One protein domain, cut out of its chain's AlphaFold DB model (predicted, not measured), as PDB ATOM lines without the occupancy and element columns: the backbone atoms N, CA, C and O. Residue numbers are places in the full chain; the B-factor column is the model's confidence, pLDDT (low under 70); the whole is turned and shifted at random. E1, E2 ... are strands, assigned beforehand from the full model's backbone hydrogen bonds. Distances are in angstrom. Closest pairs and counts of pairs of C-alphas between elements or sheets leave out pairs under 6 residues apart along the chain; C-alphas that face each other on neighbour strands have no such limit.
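Overview. This is residues 37 to 100 of the 104 residues of an uncharacterized protein of Pseudomonas caspiana (UniProt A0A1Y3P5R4). Two antiparallel strand hairpins, E1 with E2 and E3 with E4, lie loosely face to face, E1 over E3 and E2 over E4, with few close approaches between them. A long stretch without a named element, residues 80 to 100, loops out round Ser 84 and then runs back beside E4 and E2 to Phe 100. The printed part has 64 residues, with no named helix and four named strands in the order E1, E2, E3, E4, and is all strand, though named strands hold 26 of the 64 residues. It is only just compact, close to loose, with a radius of gyration of the C-alphas of 12.8 A, and elongated, spanning 39 by 24 by 15 A.

Arrangement. E1, residues 40 to 46, and E2, residues 49 to 55, form a hairpin with a tight link, antiparallel at 167 degrees. N 42 and O 53, 2.9 A apart, are within hydrogen-bond range. E3, residues 63 to 68, and E4, residues 74 to 79, form a second hairpin with a tight link, antiparallel at 166 degrees; N 66 and O 76 are 2.9 A apart. The closest C-alphas of E1 and E3 are those of Tyr 44 and Ala 67, 7.4 A apart. Those of E2 and E4 are Asn 51 and Val 75, 7.5 A apart. E1 and E4 are only just apart, at 8.3 A. Residues 78 to 79 of E4 pair antiparallel with residues 88 to 89.

Along the chain. E1 begins at C-alpha 40 (-32.813, -10.390, -50.751) and is 19.8 A long; E2 is 19.5 A. E3 is 16.3 A and E4 17.2 A, ending at C-alpha 79 (-37.845, -16.716, -38.648).

Size, cuts and confidence. The C-alphas of Ser 84 and Phe 100 are the two farthest apart, at 39.8 A. The printed part has no cut, and no link between named strands is long. Confidence is under 70 at residues 48, 69 to 72, 83 to 86 and 94 to 100.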
ATOM      1  N   GLY A  37     -31.135  -6.044 -43.648       89.81
ATOM      2  CA  GLY A  37     -31.674  -4.689 -43.827       89.81
ATOM      3  C   GLY A  37     -32.018  -4.295 -45.266       89.81
ATOM      4  O   GLY A  37     -32.721  -3.307 -45.456       89.81
ATOM      5  N   GLU A  38     -31.611  -5.085 -46.259       87.94
ATOM      6  CA  GLU A  38     -31.965  -4.886 -47.669       87.94
ATOM      7  C   GLU A  38     -32.758  -6.085 -48.214       87.94
ATOM      8  O   GLU A  38     -32.584  -7.204 -47.720       87.94
ATOM      9  N   PRO A  39     -33.639  -5.892 -49.214       88.00
ATOM     10  CA  PRO A  39     -34.338  -6.997 -49.857       88.00
ATOM     11  C   PRO A  39     -33.361  -8.002 -50.472       88.00
ATOM     12  O   PRO A  39     -32.518  -7.646 -51.294       88.00
ATOM     13  N   VAL A  40     -33.523  -9.274 -50.121       88.06
ATOM     14  CA  VAL A  40     -32.813 -10.390 -50.751       88.06
ATOM     15  C   VAL A  40     -33.785 -11.203 -51.589       88.06
ATOM     16  O   VAL A  40     -34.947 -11.375 -51.218       88.06
ATOM     17  N   ALA A  41     -33.297 -11.711 -52.719       86.94
ATOM     18  CA  ALA A  41     -34.048 -12.592 -53.598       86.94
ATOM     19  C   ALA A  41     -33.463 -14.002 -53.550       86.94
ATOM     20  O   ALA A  41     -32.254 -14.191 -53.682       86.94
ATOM     21  N   PHE A  42     -34.340 -14.987 -53.418       84.19
ATOM     22  CA  PHE A  42     -34.000 -16.396 -53.507       84.19
ATOM     23  C   PHE A  42     -34.676 -16.997 -54.726       84.19
ATOM     24  O   PHE A  42     -35.870 -16.797 -54.948       84.19
ATOM     25  N   VAL A  43     -33.891 -17.736 -55.505       81.38
ATOM     26  CA  VAL A  43     -34.361 -18.447 -56.690       81.38
ATOM     27  C   VAL A  43     -34.183 -19.935 -56.449       81.38
ATOM     28  O   VAL A  43     -33.061 -20.415 -56.286       81.38
ATOM     29  N   TYR A  44     -35.292 -20.662 -56.428       78.94
ATOM     30  CA  TYR A  44     -35.302 -22.115 -56.431       78.94
ATOM     31  C   TYR A  44     -35.586 -22.602 -57.849       78.94
ATOM     32  O   TYR A  44     -36.620 -22.255 -58.420       78.94
ATOM     33  N   ASN A  45     -34.663 -23.390 -58.400       77.12
ATOM     34  CA  ASN A  45     -34.793 -23.997 -59.718       77.12
ATOM     35  C   ASN A  45     -34.468 -25.489 -59.629       77.12
ATOM     36  O   ASN A  45     -33.317 -25.860 -59.386       77.12
ATOM     37  N   ARG A  46     -35.485 -26.331 -59.803       74.06
ATOM     38  CA  ARG A  46     -35.335 -27.785 -59.854       74.06
ATOM     39  C   ARG A  46     -36.492 -28.411 -60.625       74.06
ATOM     40  O   ARG A  46     -37.633 -28.079 -60.345       74.06
ATOM     41  N   ASP A  47     -36.199 -29.343 -61.534       72.31
ATOM     42  CA  ASP A  47     -37.184 -30.232 -62.178       72.31
ATOM     43  C   ASP A  47     -38.442 -29.509 -62.722       72.31
ATOM     44  O   ASP A  47     -39.560 -29.998 -62.610       72.31
ATOM     45  N   GLY A  48     -38.266 -28.314 -63.306       68.12
ATOM     46  CA  GLY A  48     -39.360 -27.497 -63.856       68.12
ATOM     47  C   GLY A  48     -40.088 -26.602 -62.844       68.12
ATOM     48  O   GLY A  48     -40.934 -25.808 -63.245       68.12
ATOM     49  N   CYS A  49     -39.737 -26.664 -61.558       71.94
ATOM     50  CA  CYS A  49     -40.137 -25.679 -60.560       71.94
ATOM     51  C   CYS A  49     -39.191 -24.479 -60.602       71.94
ATOM     52  O   CYS A  49     -38.017 -24.606 -60.243       71.94
ATOM     53  N   TYR A  50     -39.717 -23.311 -60.970       76.44
ATOM     54  CA  TYR A  50     -39.027 -22.034 -60.824       76.44
ATOM     55  C   TYR A  50     -39.808 -21.133 -59.870       76.44
ATOM     56  O   TYR A  50     -40.933 -20.729 -60.165       76.44
ATOM     57  N   ASN A  51     -39.201 -20.819 -58.727       75.31
ATOM     58  CA  ASN A  51     -39.751 -19.877 -57.760       75.31
ATOM     59  C   ASN A  51     -38.727 -18.803 -57.456       75.31
ATOM     60  O   ASN A  51     -37.605 -19.117 -57.052       75.31
ATOM     61  N   ARG A  52     -39.141 -17.546 -57.572       81.31
ATOM     62  CA  ARG A  52     -38.361 -16.406 -57.102       81.31
ATOM     63  C   ARG A  52     -39.133 -15.704 -56.008       81.31
ATOM     64  O   ARG A  52     -40.151 -15.111 -56.308       81.31
ATOM     65  N   PHE A  53     -38.625 -15.696 -54.787       83.50
ATOM     66  CA  PHE A  53     -39.248 -14.974 -53.682       83.50
ATOM     67  C   PHE A  53     -38.280 -13.969 -53.076       83.50
ATOM     68  O   PHE A  53     -37.060 -14.139 -53.132       83.50
ATOM     69  N   THR A  54     -38.836 -12.923 -52.476       86.62
ATOM     70  CA  THR A  54     -38.056 -11.864 -51.837       86.62
ATOM     71  C   THR A  54     -38.497 -11.647 -50.404       86.62
ATOM     72  O   THR A  54     -39.692 -11.683 -50.118       86.62
ATOM     73  N   PHE A  55     -37.563 -11.348 -49.510       88.56
ATOM     74  CA  PHE A  55     -37.889 -10.822 -48.184       88.56
ATOM     75  C   PHE A  55     -36.760  -9.925 -47.672       88.56
ATOM     76  O   PHE A  55     -35.693  -9.855 -48.277       88.56
ATOM     77  N   VAL A  56     -36.997  -9.219 -46.564       91.25
ATOM     78  CA  VAL A  56     -35.992  -8.360 -45.920       91.25
ATOM     79  C   VAL A  56     -35.544  -9.012 -44.603       91.25
ATOM     80  O   VAL A  56     -36.313  -9.002 -43.636       91.25
ATOM     81  N   PRO A  57     -34.340  -9.610 -44.536       91.56
ATOM     82  CA  PRO A  57     -33.810 -10.206 -43.315       91.56
ATOM     83  C   PRO A  57     -33.480  -9.134 -42.277       91.56
ATOM     84  O   PRO A  57     -32.920  -8.078 -42.585       91.56
ATOM     85  N   LYS A  58     -33.810  -9.421 -41.018       91.50
ATOM     86  CA  LYS A  58     -33.499  -8.559 -39.877       91.50
ATOM     87  C   LYS A  58     -32.077  -8.834 -39.384       91.50
ATOM     88  O   LYS A  58     -31.656  -9.992 -39.372       91.50
ATOM     89  N   PRO A  59     -31.344  -7.805 -38.927       90.25
ATOM     90  CA  PRO A  59     -30.040  -8.005 -38.307       90.25
ATOM     91  C   PRO A  59     -30.124  -8.974 -37.121       90.25
ATOM     92  O   PRO A  59     -30.981  -8.813 -36.253       90.25
ATOM     93  N   GLY A  60     -29.232  -9.968 -37.096       88.50
ATOM     94  CA  GLY A  60     -29.126 -10.941 -36.003       88.50
ATOM     95  C   GLY A  60     -30.274 -11.950 -35.904       88.50
ATOM     96  O   GLY A  60     -30.372 -12.627 -34.887       88.50
ATOM     97  N   ALA A  61     -31.148 -12.034 -36.910       90.00
ATOM     98  CA  ALA A  61     -32.198 -13.042 -36.969       90.00
ATOM     99  C   ALA A  61     -31.789 -14.207 -37.874       90.00
ATOM    100  O   ALA A  61     -31.278 -13.991 -38.974       90.00
ATOM    101  N   ASP A  62     -32.101 -15.422 -37.431       91.31
ATOM    102  CA  ASP A  62     -31.936 -16.638 -38.216       91.31
ATOM    103  C   ASP A  62     -33.245 -17.029 -38.904       91.31
ATOM    104  O   ASP A  62     -34.345 -16.784 -38.399       91.31
ATOM    105  N   TYR A  63     -33.133 -17.633 -40.085       90.56
ATOM    106  CA  TYR A  63     -34.268 -17.954 -40.943       90.56
ATOM    107  C   TYR A  63     -34.133 -19.359 -41.514       90.56
ATOM    108  O   TYR A  63     -33.067 -19.735 -41.990       90.56
ATOM    109  N   GLU A  64     -35.231 -20.106 -41.535       89.75
ATOM    110  CA  GLU A  64     -35.329 -21.357 -42.281       89.75
ATOM    111  C   GLU A  64     -36.150 -21.126 -43.549       89.75
ATOM    112  O   GLU A  64     -37.249 -20.560 -43.501       89.75
ATOM    113  N   LEU A  65     -35.600 -21.579 -44.675       87.88
ATOM    114  CA  LEU A  65     -36.247 -21.590 -45.980       87.88
ATOM    115  C   LEU A  65     -36.431 -23.043 -46.414       87.88
ATOM    116  O   LEU A  65     -35.448 -23.747 -46.642       87.88
ATOM    117  N   ASN A  66     -37.680 -23.471 -46.567       85.19
ATOM    118  CA  ASN A  66     -38.015 -24.825 -46.995       85.19
ATOM    119  C   ASN A  66     -38.621 -24.781 -48.394       85.19
ATOM    120  O   ASN A  66     -39.700 -24.217 -48.585       85.19
ATOM    121  N   ALA A  67     -37.933 -25.396 -49.356       79.38
ATOM    122  CA  ALA A  67     -38.428 -25.602 -50.712       79.38
ATOM    123  C   ALA A  67     -38.813 -27.074 -50.900       79.38
ATOM    124  O   ALA A  67     -37.963 -27.964 -50.825       79.38
ATOM    125  N   SER A  68     -40.095 -27.336 -51.153       72.69
ATOM    126  CA  SER A  68     -40.609 -28.678 -51.426       72.69
ATOM    127  C   SER A  68     -40.784 -28.876 -52.929       72.69
ATOM    128  O   SER A  68     -41.593 -28.196 -53.556       72.69
ATOM    129  N   GLY A  69     -40.059 -29.839 -53.500       58.75
ATOM    130  CA  GLY A  69     -40.140 -30.199 -54.923       58.75
ATOM    131  C   GLY A  69     -41.330 -31.095 -55.290       58.75
ATOM    132  O   GLY A  69     -41.211 -31.885 -56.219       58.75
ATOM    133  N   SER A  70     -42.437 -31.057 -54.536       59.06
ATOM    134  CA  SER A  70     -43.683 -31.732 -54.928       59.06
ATOM    135  C   SER A  70     -44.409 -30.945 -56.033       59.06
ATOM    136  O   SER A  70     -43.940 -29.885 -56.450       59.06
ATOM    137  N   SER A  71     -45.563 -31.447 -56.494       56.94
ATOM    138  CA  SER A  71     -46.410 -30.864 -57.556       56.94
ATOM    139  C   SER A  71     -46.667 -29.358 -57.443       56.94
ATOM    140  O   SER A  71     -46.942 -28.708 -58.448       56.94
ATOM    141  N   ASP A  72     -46.574 -28.810 -56.232       61.31
ATOM    142  CA  ASP A  72     -46.997 -27.447 -55.929       61.31
ATOM    143  C   ASP A  72     -45.828 -26.451 -55.940       61.31
ATOM    144  O   ASP A  72     -46.050 -25.246 -55.819       61.31
ATOM    145  N   CYS A  73     -44.586 -26.934 -56.110       71.31
ATOM    146  CA  CYS A  73     -43.371 -26.118 -56.146       71.31
ATOM    147  C   CYS A  73     -43.317 -25.092 -54.993       71.31
ATOM    148  O   CYS A  73     -42.933 -23.942 -55.196       71.31
ATOM    149  N   THR A  74     -43.745 -25.470 -53.789       74.81
ATOM    150  CA  THR A  74     -43.946 -24.512 -52.696       74.81
ATOM    151  C   THR A  74     -42.631 -24.140 -52.020       74.81
ATOM    152  O   THR A  74     -41.804 -25.002 -51.710       74.81
ATOM    153  N   VAL A  75     -42.473 -22.848 -51.725       80.44
ATOM    154  CA  VAL A  75     -41.431 -22.347 -50.827       80.44
ATOM    155  C   VAL A  75     -42.068 -21.670 -49.623       80.44
ATOM    156  O   VAL A  75     -42.988 -20.868 -49.761       80.44
ATOM    157  N   SER A  76     -41.565 -21.994 -48.438       85.81
ATOM    158  CA  SER A  76     -41.965 -21.368 -47.181       85.81
ATOM    159  C   SER A  76     -40.751 -20.817 -46.446       85.81
ATOM    160  O   SER A  76     -39.638 -21.328 -46.584       85.81
ATOM    161  N   ALA A  77     -40.980 -19.765 -45.666       88.81
ATOM    162  CA  ALA A  77     -39.964 -19.124 -44.857       88.81
ATOM    163  C   ALA A  77     -40.480 -18.899 -43.440       88.81
ATOM    164  O   ALA A  77     -41.615 -18.455 -43.240       88.81
ATOM    165  N   ARG A  78     -39.629 -19.155 -42.448       90.38
ATOM    166  CA  ARG A  78     -39.892 -18.788 -41.058       90.38
ATOM    167  C   ARG A  78     -38.652 -18.206 -40.405       90.38
ATOM    168  O   ARG A  78     -37.536 -18.644 -40.659       90.38
ATOM    169  N   GLN A  79     -38.861 -17.216 -39.552       91.00
ATOM    170  CA  GLN A  79     -37.845 -16.716 -38.648       91.00
ATOM    171  C   GLN A  79     -37.709 -17.726 -37.508       91.00
ATOM    172  O   GLN A  79     -38.701 -18.057 -36.847       91.00
ATOM    173  N   LEU A  80     -36.492 -18.217 -37.308       88.69
ATOM    174  CA  LEU A  80     -36.154 -19.123 -36.225       88.69
ATOM    175  C   LEU A  80     -36.105 -18.354 -34.907       88.69
ATOM    176  O   LEU A  80     -35.766 -17.170 -34.847       88.69
ATOM    177  N   SER A  81     -36.503 -19.039 -33.846       80.38
ATOM    178  CA  SER A  81     -36.433 -18.529 -32.489       80.38
ATOM    179  C   SER A  81     -35.158 -19.009 -31.808       80.38
ATOM    180  O   SER A  81     -34.671 -20.113 -32.046       80.38
ATOM    181  N   HIS A  82     -34.640 -18.176 -30.912       73.31
ATOM    182  CA  HIS A  82     -33.595 -18.578 -29.982       73.31
ATOM    183  C   HIS A  82     -34.253 -18.848 -28.626       73.31
ATOM    184  O   HIS A  82     -34.883 -17.962 -28.047       73.31
ATOM    185  N   GLY A  83     -34.132 -20.076 -28.119       67.25
ATOM    186  CA  GLY A  83     -34.721 -20.468 -26.837       67.25
ATOM    187  C   GLY A  83     -36.197 -20.867 -26.940       67.25
ATOM    188  O   GLY A  83     -36.543 -21.749 -27.716       67.25
ATOM    189  N   SER A  84     -37.058 -20.277 -26.106       57.56
ATOM    190  CA  SER A  84     -38.440 -20.748 -25.879       57.56
ATOM    191  C   SER A  84     -39.505 -20.095 -26.766       57.56
ATOM    192  O   SER A  84     -40.678 -20.448 -26.661       57.56
ATOM    193  N   GLU A  85     -39.143 -19.107 -27.589       66.62
ATOM    194  CA  GLU A  85     -40.121 -18.453 -28.462       66.62
ATOM    195  C   GLU A  85     -40.542 -19.376 -29.620       66.62
ATOM    196  O   GLU A  85     -39.745 -20.193 -30.077       66.62
ATOM    197  N   PRO A  86     -41.775 -19.260 -30.138       68.62
ATOM    198  CA  PRO A  86     -42.170 -19.971 -31.346       68.62
ATOM    199  C   PRO A  86     -41.569 -19.308 -32.594       68.62
ATOM    200  O   PRO A  86     -41.531 -18.078 -32.706       68.62
ATOM    201  N   SER A  87     -41.160 -20.126 -33.566       82.56
ATOM    202  CA  SER A  87     -40.777 -19.649 -34.899       82.56
ATOM    203  C   SER A  87     -41.938 -18.900 -35.561       82.56
ATOM    204  O   SER A  87     -43.088 -19.338 -35.460       82.56
ATOM    205  N   LYS A  88     -41.657 -17.800 -36.267       86.12
ATOM    206  CA  LYS A  88     -42.690 -16.946 -36.882       86.12
ATOM    207  C   LYS A  88     -42.651 -17.067 -38.405       86.12
ATOM    208  O   LYS A  88     -41.562 -16.953 -38.965       86.12
ATOM    209  N   PRO A  89     -43.790 -17.259 -39.097       85.94
ATOM    210  CA  PRO A  89     -43.802 -17.271 -40.556       85.94
ATOM    211  C   PRO A  89     -43.331 -15.916 -41.094       85.94
ATOM    212  O   PRO A  89     -43.681 -14.865 -40.554       85.94
ATOM    213  N   VAL A  90     -42.527 -15.949 -42.153       88.19
ATOM    214  CA  VAL A  90     -42.058 -14.750 -42.849       88.19
ATOM    215  C   VAL A  90     -42.887 -14.591 -44.116       88.19
ATOM    216  O   VAL A  90     -42.918 -15.517 -44.928       88.19
ATOM    217  N   PRO A  91     -43.561 -13.444 -44.308       82.69
ATOM    218  CA  PRO A  91     -44.249 -13.183 -45.559       82.69
ATOM    219  C   PRO A  91     -43.209 -13.086 -46.674       82.69
ATOM    220  O   PRO A  91     -42.284 -12.272 -46.616       82.69
ATOM    221  N   LEU A  92     -43.363 -13.941 -47.677       82.44
ATOM    222  CA  LEU A  92     -42.572 -13.890 -48.893       82.44
ATOM    223  C   LEU A  92     -43.249 -12.928 -49.874       82.44
ATOM    224  O   LEU A  92     -44.461 -13.002 -50.076       82.44
ATOM    225  N   GLY A  93     -42.470 -12.009 -50.446       70.69
ATOM    226  CA  GLY A  93     -42.916 -11.155 -51.547       70.69
ATOM    227  C   GLY A  93     -43.282 -11.979 -52.781       70.69
ATOM    228  O   GLY A  93     -42.910 -13.153 -52.860       70.69
ATOM    229  N   GLU A  94     -44.022 -11.364 -53.711       62.06
ATOM    230  CA  GLU A  94     -44.624 -12.037 -54.869       62.06
ATOM    231  C   GLU A  94     -43.663 -13.029 -55.530       62.06
ATOM    232  O   GLU A  94     -42.577 -12.670 -55.995       62.06
ATOM    233  N   SER A  95     -44.086 -14.297 -55.542       61.41
ATOM    234  CA  SER A  95     -43.401 -15.335 -56.290       61.41
ATOM    235  C   SER A  95     -43.836 -15.234 -57.740       61.41
ATOM    236  O   SER A  95     -44.985 -15.541 -58.057       61.41
ATOM    237  N   GLU A  96     -42.928 -14.830 -58.630       58.91
ATOM    238  CA  GLU A  96     -43.080 -15.130 -60.057       58.91
ATOM    239  C   GLU A  96     -42.854 -16.638 -60.217       58.91
ATOM    240  O   GLU A  96     -41.765 -17.098 -60.563       58.91
ATOM    241  N   MET A  97     -43.866 -17.419 -59.833       55.44
ATOM    242  CA  MET A  97     -43.899 -18.853 -60.069       55.44
ATOM    243  C   MET A  97     -44.030 -19.042 -61.576       55.44
ATOM    244  O   MET A  97     -45.034 -18.628 -62.147       55.44
ATOM    245  N   CYS A  98     -43.063 -19.695 -62.213       54.38
ATOM    246  CA  CYS A  98     -43.379 -20.412 -63.444       54.38
ATOM    247  C   CYS A  98     -43.794 -21.808 -62.991       54.38
ATOM    248  O   CYS A  98     -42.945 -22.627 -62.628       54.38
ATOM    249  N   ARG A  99     -45.101 -22.062 -62.915       54.19
ATOM    250  CA  ARG A  99     -45.606 -23.408 -62.644       54.19
ATOM    251  C   ARG A  99     -45.274 -24.285 -63.847       54.19
ATOM    252  O   ARG A  99     -45.236 -23.816 -64.980       54.19
ATOM    253  N   PHE A 100     -45.087 -25.585 -63.623       49.09
ATOM    254  CA  PHE A 100     -44.912 -26.547 -64.718       49.09
ATOM    255  C   PHE A 100     -46.056 -26.449 -65.752       49.09
ATOM    256  O   PHE A 100     -45.824 -26.578 -66.949       49.09
TER     257      PHE A 100